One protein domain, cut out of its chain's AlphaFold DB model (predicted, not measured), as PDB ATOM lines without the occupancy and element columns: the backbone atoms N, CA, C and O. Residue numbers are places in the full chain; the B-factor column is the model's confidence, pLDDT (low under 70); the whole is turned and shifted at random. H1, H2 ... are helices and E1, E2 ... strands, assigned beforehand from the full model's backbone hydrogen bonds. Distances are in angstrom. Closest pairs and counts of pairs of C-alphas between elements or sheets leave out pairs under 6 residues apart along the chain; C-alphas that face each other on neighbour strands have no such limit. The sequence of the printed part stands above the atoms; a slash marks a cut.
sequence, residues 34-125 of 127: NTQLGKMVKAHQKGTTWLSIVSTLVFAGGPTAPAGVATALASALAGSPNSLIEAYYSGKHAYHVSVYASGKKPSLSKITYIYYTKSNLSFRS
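AT A GLANCE: This is residues 34 to 125 of the 127 residues of an uncharacterized protein of Peribacillus simplex (UniProt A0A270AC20). A long two-stranded hairpin, E1 and E2, has four short helices gathered on one side of it, while the short strand E3 folds back past E1 on the side away from the helices. H3 packs on the hairpin toward its turn, H4 and the first residues of H1, 34 to 37, pack near its other end, and H2 lies away from the strands and bridges H3 and H1. The printed part has 92 residues with four named helices followed by three named strands, in the order H1 H2 H3 H4 E1 E2 E3; E1 and E2 make an antiparallel sheet of two strands, and E3 pairs with no named strand. The class is mixed, helices and strands. The whole is compact, with a radius of gyration of the C-alphas of 13.4 A, and the C-alphas span 39 by 28 by 23 A along their three main axes.

IN THESE COORDINATES: The printed part begins with H1, residues 34 to 45, whose C-alpha 34 is at (147.219, 195.461, 211.765); it is 16.2 A from first to last C-alpha. H2, residues 50 to 59, is 13.7 A long, and H3, residues 69 to 78, is 13.6 A long. H4, residues 82 to 89, is 10.4 A long. E1, residues 93 to 100, is 23.4 A from its first C-alpha at (144.348, 193.651, 215.367) to its last. E2, residues 110 to 117, is 22.8 A long. E3, residues 121 to 124, is 10.0 A long and ends with C-alpha 124 at (144.221, 185.910, 231.953).

HOW THE PARTS SIT: H1 and H2 form a helical hairpin: they touch, with the C-alphas of Met 40 and Ile 53 closest at 6.0 A, and run opposite ways at a shallow tilt of 32 degrees. H2 and H3 form a second helical hairpin; their closest C-alphas, those of Leu 51 and Ala 74, are 6.5 A apart, and they run opposite ways at a tilt of 37 degrees, only just steep. H1 also touches H4, closest at the C-alphas of Leu 37 and Tyr 88, 5.8 A, with a steep tilt of 57 degrees, opposite ways. H3 and H4 are only just apart, at 8.3 A. In H1, H3 and H4 every O i to N i+4 pair is within hydrogen-bond range; in H2 it is 5 of 6. E1 and E2 are antiparallel neighbours and form a hairpin, with an angle of 159 degrees between their directions. Across this pair N 95 and O 115 are 2.8 A apart and N 113 and O 97 are 2.8 A apart, both within hydrogen-bond range. The closest C-alphas of H3 and E2 are those of Ala 72 and Thr 112, 5.5 A. Those of H4 and E2 are Ala 87 and Tyr 116, 6.2 A, and those of H1 and E1 are Asn 34 and His 93, 4.9 A. H2 is apart from E1, E2 and E3. The closest C-alphas of E1 and E3 are those of Tyr 95 and Leu 121, 7.2 A, while E2 and E3 are apart.

THE WHOLE: The two C-alphas farthest apart, those of Lys 46 and Lys 104, are 40.7 A apart. The printed part, residues 34 to 125, has no cut, and no link is long; those from H2 to H3 and from E1 to E2 are short, and the others are tight. Residues 60 to 65, between H2 and H3, stand free. The mean pLDDT of the printed part is 73.1, and 31 residues are under 70: residue 52, residues 54 to 74, 77 to 81 and 106 to 109.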
ATOM      1  N   ASN A  34     147.836 195.278 213.081       81.31
ATOM      2  CA  ASN A  34     147.219 195.461 211.765       81.31
ATOM      3  C   ASN A  34     148.285 195.551 210.651       81.31
ATOM      4  O   ASN A  34     148.110 194.978 209.582       81.31
ATOM      5  N   THR A  35     149.447 196.141 210.946       82.00
ATOM      6  CA  THR A  35     150.613 196.156 210.051       82.00
ATOM      7  C   THR A  35     151.112 194.750 209.712       82.00
ATOM      8  O   THR A  35     151.422 194.467 208.555       82.00
ATOM      9  N   GLN A  36     151.185 193.848 210.697       78.38
ATOM     10  CA  GLN A  36     151.539 192.446 210.459       78.38
ATOM     11  C   GLN A  36     150.453 191.733 209.649       78.38
ATOM     12  O   GLN A  36     150.794 191.020 208.710       78.38
ATOM     13  N   LEU A  37     149.168 191.991 209.927       78.75
ATOM     14  CA  LEU A  37     148.065 191.466 209.114       78.75
ATOM     15  C   LEU A  37     148.174 191.933 207.658       78.75
ATOM     16  O   LEU A  37     148.072 191.119 206.749       78.75
ATOM     17  N   GLY A  38     148.486 193.207 207.417       81.25
ATOM     18  CA  GLY A  38     148.703 193.735 206.071       81.25
ATOM     19  C   GLY A  38     149.855 193.045 205.336       81.25
ATOM     20  O   GLY A  38     149.750 192.782 204.138       81.25
ATOM     21  N   LYS A  39     150.936 192.681 206.042       82.56
ATOM     22  CA  LYS A  39     152.015 191.855 205.470       82.56
ATOM     23  C   LYS A  39     151.513 190.454 205.099       82.56
ATOM     24  O   LYS A  39     151.844 189.983 204.014       82.56
ATOM     25  N   MET A  40     150.686 189.829 205.946       78.94
ATOM     26  CA  MET A  40     150.069 188.523 205.666       78.94
ATOM     27  C   MET A  40     149.166 188.577 204.429       78.94
ATOM     28  O   MET A  40     149.326 187.774 203.516       78.94
ATOM     29  N   VAL A  41     148.259 189.554 204.365       80.88
ATOM     30  CA  VAL A  41     147.318 189.720 203.246       80.88
ATOM     31  C   VAL A  41     148.066 189.972 201.938       80.88
ATOM     32  O   VAL A  41     147.772 189.327 200.934       80.88
ATOM     33  N   LYS A  42     149.092 190.832 201.948       83.56
ATOM     34  CA  LYS A  42     149.930 191.075 200.762       83.56
ATOM     35  C   LYS A  42     150.694 189.827 200.319       83.56
ATOM     36  O   LYS A  42     150.797 189.587 199.123       83.56
ATOM     37  N   ALA A  43     151.233 189.034 201.249       80.94
ATOM     38  CA  ALA A  43     151.903 187.777 200.909       80.94
ATOM     39  C   ALA A  43     150.924 186.769 200.279       80.94
ATOM     40  O   ALA A  43     151.264 186.120 199.290       80.94
ATOM     41  N   HIS A  44     149.692 186.706 200.790       80.69
ATOM     42  CA  HIS A  44     148.636 185.857 200.239       80.69
ATOM     43  C   HIS A  44     148.239 186.298 198.826       80.69
ATOM     44  O   HIS A  44     148.187 185.482 197.913       80.69
ATOM     45  N   GLN A  45     148.055 187.605 198.616       80.06
ATOM     46  CA  GLN A  45     147.786 188.185 197.294       80.06
ATOM     47  C   GLN A  45     148.920 187.937 196.288       80.06
ATOM     48  O   GLN A  45     148.665 187.824 195.095       80.06
ATOM     49  N   LYS A  46     150.167 187.812 196.758       83.62
ATOM     50  CA  LYS A  46     151.334 187.446 195.936       83.62
ATOM     51  C   LYS A  46     151.435 185.943 195.631       83.62
ATOM     52  O   LYS A  46     152.440 185.514 195.076       83.62
ATOM     53  N   GLY A  47     150.439 185.141 196.011       78.38
ATOM     54  CA  GLY A  47     150.405 183.701 195.750       78.38
ATOM     55  C   GLY A  47     151.125 182.845 196.794       78.38
ATOM     56  O   GLY A  47     151.302 181.647 196.580       78.38
ATOM     57  N   THR A  48     151.537 183.414 197.935       80.06
ATOM     58  CA  THR A  48     152.064 182.598 199.040       80.06
ATOM     59  C   THR A  48     150.916 181.853 199.714       80.06
ATOM     60  O   THR A  48     149.878 182.441 200.020       80.06
ATOM     61  N   THR A  49     151.101 180.562 199.989       77.12
ATOM     62  CA  THR A  49     150.068 179.765 200.653       77.12
ATOM     63  C   THR A  49     149.781 180.292 202.055       77.12
ATOM     64  O   THR A  49     150.686 180.656 202.812       77.12
ATOM     65  N   TRP A  50     148.501 180.297 202.427       71.62
ATOM     66  CA  TRP A  50     148.052 180.785 203.728       71.62
ATOM     67  C   TRP A  50     148.780 180.115 204.898       71.62
ATOM     68  O   TRP A  50     149.254 180.788 205.811       71.62
ATOM     69  N   LEU A  51     148.964 178.796 204.823       71.88
ATOM     70  CA  LEU A  51     149.685 178.027 205.833       71.88
ATOM     71  C   LEU A  51     151.143 178.488 206.002       71.88
ATOM     72  O   LEU A  51     151.628 178.576 207.130       71.88
ATOM     73  N   SER A  52     151.829 178.826 204.907       68.62
ATOM     74  CA  SER A  52     153.209 179.331 204.939       68.62
ATOM     75  C   SER A  52     153.291 180.723 205.574       68.62
ATOM     76  O   SER A  52     154.181 181.007 206.380       68.62
ATOM     77  N   ILE A  53     152.302 181.577 205.301       70.62
ATOM     78  CA  ILE A  53     152.189 182.922 205.881       70.62
ATOM     79  C   ILE A  53     151.963 182.849 207.392       70.62
ATOM     80  O   ILE A  53     152.655 183.531 208.150       70.62
ATOM     81  N   VAL A  54     151.024 182.007 207.832       69.25
ATOM     82  CA  VAL A  54     150.771 181.754 209.258       69.25
ATOM     83  C   VAL A  54     152.033 181.206 209.916       69.25
ATOM     84  O   VAL A  54     152.460 181.732 210.939       69.25
ATOM     85  N   SER A  55     152.684 180.227 209.284       65.81
ATOM     86  CA  SER A  55     153.924 179.633 209.788       65.81
ATOM     87  C   SER A  55     155.072 180.641 209.872       65.81
ATOM     88  O   SER A  55     155.888 180.559 210.773       65.81
ATOM     89  N   THR A  56     155.140 181.636 208.993       64.31
ATOM     90  CA  THR A  56     156.227 182.623 209.026       64.31
ATOM     91  C   THR A  56     155.953 183.737 210.031       64.31
ATOM     92  O   THR A  56     156.841 184.105 210.784       64.31
ATOM     93  N   LEU A  57     154.737 184.290 210.088       61.56
ATOM     94  CA  LEU A  57     154.451 185.486 210.899       61.56
ATOM     95  C   LEU A  57     154.064 185.188 212.346       61.56
ATOM     96  O   LEU A  57     154.354 186.000 213.221       61.56
ATOM     97  N   VAL A  58     153.464 184.027 212.611       60.84
ATOM     98  CA  VAL A  58     153.221 183.566 213.984       60.84
ATOM     99  C   VAL A  58     154.523 183.076 214.623       60.84
ATOM    100  O   VAL A  58     154.749 183.321 215.804       60.84
ATOM    101  N   PHE A  59     155.415 182.455 213.839       61.03
ATOM    102  CA  PHE A  59     156.686 181.910 214.339       61.03
ATOM    103  C   PHE A  59     157.890 182.832 214.121       61.03
ATOM    104  O   PHE A  59     158.975 182.531 214.611       61.03
ATOM    105  N   ALA A  60     157.710 184.006 213.504       51.75
ATOM    106  CA  ALA A  60     158.724 185.066 213.462       51.75
ATOM    107  C   ALA A  60     159.095 185.607 214.860       51.75
ATOM    108  O   ALA A  60     160.077 186.330 214.988       51.75
ATOM    109  N   GLY A  61     158.343 185.243 215.910       42.88
ATOM    110  CA  GLY A  61     158.717 185.448 217.316       42.88
ATOM    111  C   GLY A  61     159.767 184.463 217.856       42.88
ATOM    112  O   GLY A  61     160.148 184.569 219.020       42.88
ATOM    113  N   GLY A  62     160.244 183.523 217.033       40.84
ATOM    114  CA  GLY A  62     161.315 182.585 217.369       40.84
ATOM    115  C   GLY A  62     160.845 181.242 217.958       40.84
ATOM    116  O   GLY A  62     159.650 181.016 218.155       40.84
ATOM    117  N   PRO A  63     161.795 180.330 218.256       40.34
ATOM    118  CA  PRO A  63     161.568 178.928 218.653       40.34
ATOM    119  C   PRO A  63     160.902 178.728 220.032       40.34
ATOM    120  O   PRO A  63     160.882 177.621 220.562       40.34
ATOM    121  N   THR A  64     160.353 179.781 220.637       50.41
ATOM    122  CA  THR A  64     159.787 179.770 221.995       50.41
ATOM    123  C   THR A  64     158.298 179.422 222.041       50.41
ATOM    124  O   THR A  64     157.748 179.230 223.126       50.41
ATOM    125  N   ALA A  65     157.620 179.302 220.894       55.69
ATOM    126  CA  ALA A  65     156.235 178.842 220.853       55.69
ATOM    127  C   ALA A  65     156.172 177.330 221.176       55.69
ATOM    128  O   ALA A  65     156.725 176.519 220.432       55.69
ATOM    129  N   PRO A  66     155.503 176.909 222.266       57.69
ATOM    130  CA  PRO A  66     155.569 175.521 222.709       57.69
ATOM    131  C   PRO A  66     154.907 174.567 221.697       57.69
ATOM    132  O   PRO A  66     153.855 174.885 221.136       57.69
ATOM    133  N   ALA A  67     155.467 173.365 221.519       59.50
ATOM    134  CA  ALA A  67     155.063 172.372 220.507       59.50
ATOM    135  C   ALA A  67     153.534 172.184 220.385       59.50
ATOM    136  O   ALA A  67     152.840 172.058 221.393       59.50
ATOM    137  N   GLY A  68     152.992 172.213 219.164       60.62
ATOM    138  CA  GLY A  68     151.547 172.108 218.895       60.62
ATOM    139  C   GLY A  68     150.780 173.440 218.861       60.62
ATOM    140  O   GLY A  68     149.637 173.461 218.414       60.62
ATOM    141  N   VAL A  69     151.394 174.566 219.256       65.94
ATOM    142  CA  VAL A  69     150.799 175.910 219.069       65.94
ATOM    143  C   VAL A  69     150.694 176.257 217.581       65.94
ATOM    144  O   VAL A  69     149.663 176.769 217.163       65.94
ATOM    145  N   ALA A  70     151.705 175.902 216.779       64.31
ATOM    146  CA  ALA A  70     151.695 176.042 215.317       64.31
ATOM    147  C   ALA A  70     150.535 175.329 214.665       64.31
ATOM    148  O   ALA A  70     149.757 175.952 213.952       64.31
ATOM    149  N   THR A  71     150.386 174.047 214.971       67.38
ATOM    150  CA  THR A  71     149.304 173.231 214.442       67.38
ATOM    151  C   THR A  71     147.951 173.781 214.879       67.38
ATOM    152  O   THR A  71     147.084 173.961 214.038       67.38
ATOM    153  N   ALA A  72     147.779 174.147 216.154       68.75
ATOM    154  CA  ALA A  72     146.517 174.698 216.648       68.75
ATOM    155  C   ALA A  72     146.176 176.072 216.036       68.75
ATOM    156  O   ALA A  72     145.017 176.334 215.722       68.75
ATOM    157  N   LEU A  73     147.166 176.954 215.849       69.81
ATOM    158  CA  LEU A  73     147.008 178.239 215.156       69.81
ATOM    159  C   LEU A  73     146.693 178.051 213.679       69.81
ATOM    160  O   LEU A  73     145.780 178.692 213.172       69.81
ATOM    161  N   ALA A  74     147.415 177.155 213.010       67.56
ATOM    162  CA  ALA A  74     147.149 176.785 211.633       67.56
ATOM    163  C   ALA A  74     145.736 176.217 211.495       67.56
ATOM    164  O   ALA A  74     145.022 176.672 210.625       67.56
ATOM    165  N   SER A  75     145.281 175.324 212.376       70.94
ATOM    166  CA  SER A  75     143.905 174.810 212.362       70.94
ATOM    167  C   SER A  75     142.865 175.908 212.601       70.94
ATOM    168  O   SER A  75     141.856 175.946 211.903       70.94
ATOM    169  N   ALA A  76     143.115 176.831 213.534       71.88
ATOM    170  CA  ALA A  76     142.204 177.942 213.812       71.88
ATOM    171  C   ALA A  76     142.148 178.969 212.662       71.88
ATOM    172  O   ALA A  76     141.094 179.540 212.397       71.88
ATOM    173  N   LEU A  77     143.266 179.191 211.959       67.12
ATOM    174  CA  LEU A  77     143.368 180.121 210.826       67.12
ATOM    175  C   LEU A  77     143.045 179.472 209.475       67.12
ATOM    176  O   LEU A  77     142.670 180.184 208.546       67.12
ATOM    177  N   ALA A  78     143.190 178.154 209.334       59.22
ATOM    178  CA  ALA A  78     142.917 177.412 208.103       59.22
ATOM    179  C   ALA A  78     141.428 177.410 207.750       59.22
ATOM    180  O   ALA A  78     141.093 177.228 206.584       59.22
ATOM    181  N   GLY A  79     140.551 177.659 208.730       57.91
ATOM    182  CA  GLY A  79     139.110 177.756 208.512       57.91
ATOM    183  C   GLY A  79     138.708 178.885 207.559       57.91
ATOM    184  O   GLY A  79     137.770 178.703 206.792       57.91
ATOM    185  N   SER A  80     139.413 180.026 207.557       59.81
ATOM    186  CA  SER A  80     139.270 181.037 206.503       59.81
ATOM    187  C   SER A  80     140.295 182.175 206.641       59.81
ATOM    188  O   SER A  80     140.350 182.817 207.694       59.81
ATOM    189  N   PRO A  81     141.044 182.527 205.578       69.31
ATOM    190  CA  PRO A  81     141.815 183.768 205.546       69.31
ATOM    191  C   PRO A  81     140.914 185.015 205.539       69.31
ATOM    192  O   PRO A  81     141.390 186.105 205.865       69.31
ATOM    193  N   ASN A  82     139.621 184.876 205.212       75.31
ATOM    194  CA  ASN A  82     138.696 185.999 205.047       75.31
ATOM    195  C   ASN A  82     138.549 186.802 206.335       75.31
ATOM    196  O   ASN A  82     138.686 188.016 206.288       75.31
ATOM    197  N   SER A  83     138.405 186.155 207.494       76.31
ATOM    198  CA  SER A  83     138.286 186.859 208.780       76.31
ATOM    199  C   SER A  83     139.510 187.729 209.088       76.31
ATOM    200  O   SER A  83     139.394 188.797 209.688       76.31
ATOM    201  N   LEU A  84     140.701 187.303 208.650       76.00
ATOM    202  CA  LEU A  84     141.933 188.068 208.826       76.00
ATOM    203  C   LEU A  84     142.056 189.196 207.795       76.00
ATOM    204  O   LEU A  84     142.470 190.300 208.149       76.00
ATOM    205  N   ILE A  85     141.665 188.938 206.546       78.88
ATOM    206  CA  ILE A  85     141.596 189.945 205.481       78.88
ATOM    207  C   ILE A  85     140.592 191.045 205.860       78.88
ATOM    208  O   ILE A  85     140.924 192.229 205.821       78.88
ATOM    209  N   GLU A  86     139.398 190.674 206.316       82.69
ATOM    210  CA  GLU A  86     138.376 191.587 206.827       82.69
ATOM    211  C   GLU A  86     138.872 192.363 208.044       82.69
ATOM    212  O   GLU A  86     138.673 193.576 208.126       82.69
ATOM    213  N   ALA A  87     139.559 191.702 208.982       81.00
ATOM    214  CA  ALA A  87     140.166 192.377 210.123       81.00
ATOM    215  C   ALA A  87     141.229 193.395 209.692       81.00
ATOM    216  O   ALA A  87     141.276 194.488 210.261       81.00
ATOM    217  N   TYR A  88     142.036 193.075 208.674       82.69
ATOM    218  CA  TYR A  88     142.993 194.009 208.092       82.69
ATOM    219  C   TYR A  88     142.286 195.250 207.534       82.69
ATOM    220  O   TYR A  88     142.576 196.354 207.997       82.69
ATOM    221  N   TYR A  89     141.315 195.073 206.631       83.50
ATOM    222  CA  TYR A  89     140.560 196.186 206.035       83.50
ATOM    223  C   TYR A  89     139.728 196.968 207.059       83.50
ATOM    224  O   TYR A  89     139.538 198.171 206.919       83.50
ATOM    225  N   SER A  90     139.298 196.318 208.140       83.25
ATOM    226  CA  SER A  90     138.582 196.958 209.247       83.25
ATOM    227  C   SER A  90     139.496 197.716 210.219       83.25
ATOM    228  O   SER A  90     138.994 198.273 211.196       83.25
ATOM    229  N   GLY A  91     140.821 197.700 210.029       81.75
ATOM    230  CA  GLY A  91     141.785 198.317 210.948       81.75
ATOM    231  C   GLY A  91     141.898 197.610 212.306       81.75
ATOM    232  O   GLY A  91     142.331 198.213 213.284       81.75
ATOM    233  N   LYS A  92     141.472 196.345 212.401       83.56
ATOM    234  CA  LYS A  92     141.530 195.537 213.627       83.56
ATOM    235  C   LYS A  92     142.908 194.884 213.779       83.56
ATOM    236  O   LYS A  92     143.649 194.689 212.812       83.56
ATOM    237  N   HIS A  93     143.246 194.536 215.011       82.44
ATOM    238  CA  HIS A  93     144.348 193.651 215.367       82.44
ATOM    239  C   HIS A  93     143.818 192.237 215.581       82.44
ATOM    240  O   HIS A  93     142.667 192.069 215.993       82.44
ATOM    241  N   ALA A  94     144.654 191.229 215.333       81.50
ATOM    242  CA  ALA A  94     144.323 189.850 215.662       81.50
ATOM    243  C   ALA A  94     145.078 189.442 216.926       81.50
ATOM    244  O   ALA A  94     146.305 189.453 216.972       81.50
ATOM    245  N   TYR A  95     144.337 189.074 217.954       83.19
ATOM    246  CA  TYR A  95     144.862 188.497 219.177       83.19
ATOM    247  C   TYR A  95     144.636 187.000 219.122       83.19
ATOM    248  O   TYR A  95     143.519 186.564 218.859       83.19
ATOM    249  N   HIS A  96     145.674 186.214 219.370       81.00
ATOM    250  CA  HIS A  96     145.526 184.772 219.461       81.00
ATOM    251  C   HIS A  96     145.986 184.269 220.819       81.00
ATOM    252  O   HIS A  96     146.994 184.721 221.362       81.00
ATOM    253  N   VAL A  97     145.232 183.317 221.355       80.88
ATOM    254  CA  VAL A  97     145.498 182.681 222.640       80.88
ATOM    255  C   VAL A  97     145.323 181.179 222.485       80.88
ATOM    256  O   VAL A  97     144.263 180.689 222.103       80.88
ATOM    257  N   SER A  98     146.389 180.442 222.761       80.25
ATOM    258  CA  SER A  98     146.393 178.989 222.807       80.25
ATOM    259  C   SER A  98     146.309 178.526 224.254       80.25
ATOM    260  O   SER A  98     147.122 178.917 225.096       80.25
ATOM    261  N   VAL A  99     145.359 177.644 224.540       83.19
ATOM    262  CA  VAL A  99     145.155 177.026 225.854       83.19
ATOM    263  C   VAL A  99     145.387 175.519 225.779       83.19
ATOM    264  O   VAL A  99     145.258 174.909 224.714       83.19
ATOM    265  N   TYR A 100     145.711 174.893 226.910       81.19
ATOM    266  CA  TYR A 100     145.815 173.431 226.978       81.19
ATOM    267  C   TYR A 100     144.435 172.803 226.802       81.19
ATOM    268  O   TYR A 100     143.517 173.115 227.558       81.19
ATOM    269  N   ALA A 101     144.282 171.897 225.834       77.19
ATOM    270  CA  ALA A 101     142.984 171.310 225.497       77.19
ATOM    271  C   ALA A 101     142.361 170.567 226.690       77.19
ATOM    272  O   ALA A 101     141.165 170.701 226.946       77.19
ATOM    273  N   SER A 102     143.188 169.864 227.468       75.94
ATOM    274  CA  SER A 102     142.778 169.136 228.674       75.94
ATOM    275  C   SER A 102     142.629 170.015 229.921       75.94
ATOM    276  O   SER A 102     142.272 169.507 230.978       75.94
ATOM    277  N   GLY A 103     142.940 171.314 229.844       72.69
ATOM    278  CA  GLY A 103     142.893 172.218 230.998       72.69
ATOM    279  C   GLY A 103     144.011 172.016 232.031       72.69
ATOM    280  O   GLY A 103     144.027 172.725 233.029       72.69
ATOM    281  N   LYS A 104     144.967 171.101 231.800       74.31
ATOM    282  CA  LYS A 104     146.111 170.833 232.695       74.31
ATOM    283  C   LYS A 104     147.456 171.040 231.986       74.31
ATOM    284  O   LYS A 104     147.606 170.690 230.816       74.31
ATOM    285  N   LYS A 105     148.433 171.601 232.709       70.94
ATOM    286  CA  LYS A 105     149.834 171.797 232.285       70.94
ATOM    287  C   LYS A 105     150.710 170.628 232.785       70.94
ATOM    288  O   LYS A 105     150.548 170.281 233.950       70.94
ATOM    289  N   PRO A 106     151.663 170.079 232.000       64.31
ATOM    290  CA  PRO A 106     151.841 170.204 230.553       64.31
ATOM    291  C   PRO A 106     150.949 169.203 229.797       64.31
ATOM    292  O   PRO A 106     150.986 168.005 230.053       64.31
ATOM    293  N   SER A 107     150.164 169.683 228.831       64.88
ATOM    294  CA  SER A 107     149.435 168.822 227.892       64.88
ATOM    295  C   SER A 107     149.952 169.023 226.471       64.88
ATOM    296  O   SER A 107     150.271 170.147 226.070       64.88
ATOM    297  N   LEU A 108     150.048 167.920 225.723       65.62
ATOM    298  CA  LEU A 108     150.491 167.908 224.326       65.62
ATOM    299  C   LEU A 108     149.440 168.524 223.389       65.62
ATOM    300  O   LEU A 108     149.787 169.123 222.375       65.62
ATOM    301  N   SER A 109     148.155 168.419 223.744       68.12
ATOM    302  CA  SER A 109     147.041 168.926 222.934       68.12
ATOM    303  C   SER A 109     146.682 170.369 223.296       68.12
ATOM    304  O   SER A 109     146.562 170.717 224.476       68.12
ATOM    305  N   LYS A 110     146.468 171.218 222.282       77.81
ATOM    306  CA  LYS A 110     146.199 172.658 222.438       77.81
ATOM    307  C   LYS A 110     145.062 173.119 221.534       77.81
ATOM    308  O   LYS A 110     144.890 172.592 220.441       77.81
ATOM    309  N   ILE A 111     144.318 174.119 221.997       80.25
ATOM    310  CA  ILE A 111     143.259 174.798 221.239       80.25
ATOM    311  C   ILE A 111     143.633 176.271 221.155       80.25
ATOM    312  O   ILE A 111     144.042 176.844 222.164       80.25
ATOM    313  N   THR A 112     143.482 176.877 219.980       81.69
ATOM    314  CA  THR A 112     143.730 178.305 219.773       81.69
ATOM    315  C   THR A 112     142.428 179.036 219.494       81.69
ATOM    316  O   THR A 112     141.674 178.647 218.607       81.69
ATOM    317  N   TYR A 113     142.218 180.140 220.203       82.25
ATOM    318  CA  TYR A 113     141.169 181.113 219.926       82.25
ATOM    319  C   TYR A 113     141.773 182.366 219.300       82.25
ATOM    320  O   TYR A 113     142.883 182.771 219.659       82.25
ATOM    321  N   ILE A 114     141.038 182.979 218.372       80.75
ATOM    322  CA  ILE A 114     141.465 184.175 217.646       80.75
ATOM    323  C   ILE A 114     140.385 185.236 217.790       80.75
ATOM    324  O   ILE A 114     139.216 184.990 217.507       80.75
ATOM    325  N   TYR A 115     140.800 186.421 218.215       83.00
ATOM    326  CA  TYR A 115     139.937 187.563 218.459       83.00
ATOM    327  C   TYR A 115     140.389 188.732 217.590       83.00
ATOM    328  O   TYR A 115     141.556 189.120 217.619       83.00
ATOM    329  N   TYR A 116     139.460 189.319 216.837       82.44
ATOM    330  CA  TYR A 116     139.730 190.477 215.987       82.44
ATOM    331  C   TYR A 116     139.103 191.730 216.591       82.44
ATOM    332  O   TYR A 116     137.880 191.854 216.645       82.44
ATOM    333  N   THR A 117     139.919 192.690 217.019       80.94
ATOM    334  CA  THR A 117     139.414 193.922 217.639       80.94
ATOM    335  C   THR A 117     140.356 195.105 217.443       80.94
ATOM    336  O   THR A 117     141.549 194.935 217.197       80.94
ATOM    337  N   LYS A 118     139.802 196.318 217.516       80.62
ATOM    338  CA  LYS A 118     140.569 197.576 217.545       80.62
ATOM    339  C   LYS A 118     141.082 197.891 218.954       80.62
ATOM    340  O   LYS A 118     142.097 198.561 219.095       80.62
ATOM    341  N   SER A 119     140.389 197.396 219.978       79.12
ATOM    342  CA  SER A 119     140.750 197.600 221.380       79.12
ATOM    343  C   SER A 119     141.918 196.706 221.779       79.12
ATOM    344  O   SER A 119     142.100 195.619 221.229       79.12
ATOM    345  N   ASN A 120     142.705 197.134 222.766       76.62
ATOM    346  CA  ASN A 120     143.715 196.248 223.327       76.62
ATOM    347  C   ASN A 120     143.041 195.124 224.125       76.62
ATOM    348  O   ASN A 120     142.171 195.391 224.947       76.62
ATOM    349  N   LEU A 121     143.446 193.876 223.885       78.62
ATOM    350  CA  LEU A 121     143.048 192.726 224.696       78.62
ATOM    351  C   LEU A 121     144.231 192.224 225.506       78.62
ATOM    352  O   LEU A 121     145.366 192.194 225.021       78.62
ATOM    353  N   SER A 122     143.933 191.789 226.722       78.94
ATOM    354  CA  SER A 122     144.834 191.004 227.554       78.94
ATOM    355  C   SER A 122     144.113 189.727 227.963       78.94
ATOM    356  O   SER A 122     142.920 189.770 228.261       78.94
ATOM    357  N   PHE A 123     144.802 188.588 227.977       81.31
ATOM    358  CA  PHE A 123     144.200 187.335 228.427       81.31
ATOM    359  C   PHE A 123     144.759 186.933 229.781       81.31
ATOM    360  O   PHE A 123     145.960 187.047 230.048       81.31
ATOM    361  N   ARG A 124     143.872 186.421 230.631       79.81
ATOM    362  CA  ARG A 124     144.221 185.910 231.953       79.81
ATOM    363  C   ARG A 124     143.933 184.417 232.016       79.81
ATOM    364  O   ARG A 124     142.881 183.964 231.571       79.81
ATOM    365  N   SER A 125     144.885 183.654 232.552       75.56
ATOM    366  CA  SER A 125     144.652 182.242 232.870       75.56
ATOM    367  C   SER A 125     143.678 182.122 234.047       75.56
ATOM    368  O   SER A 125     143.695 183.004 234.910       75.56
TER     369      SER A 125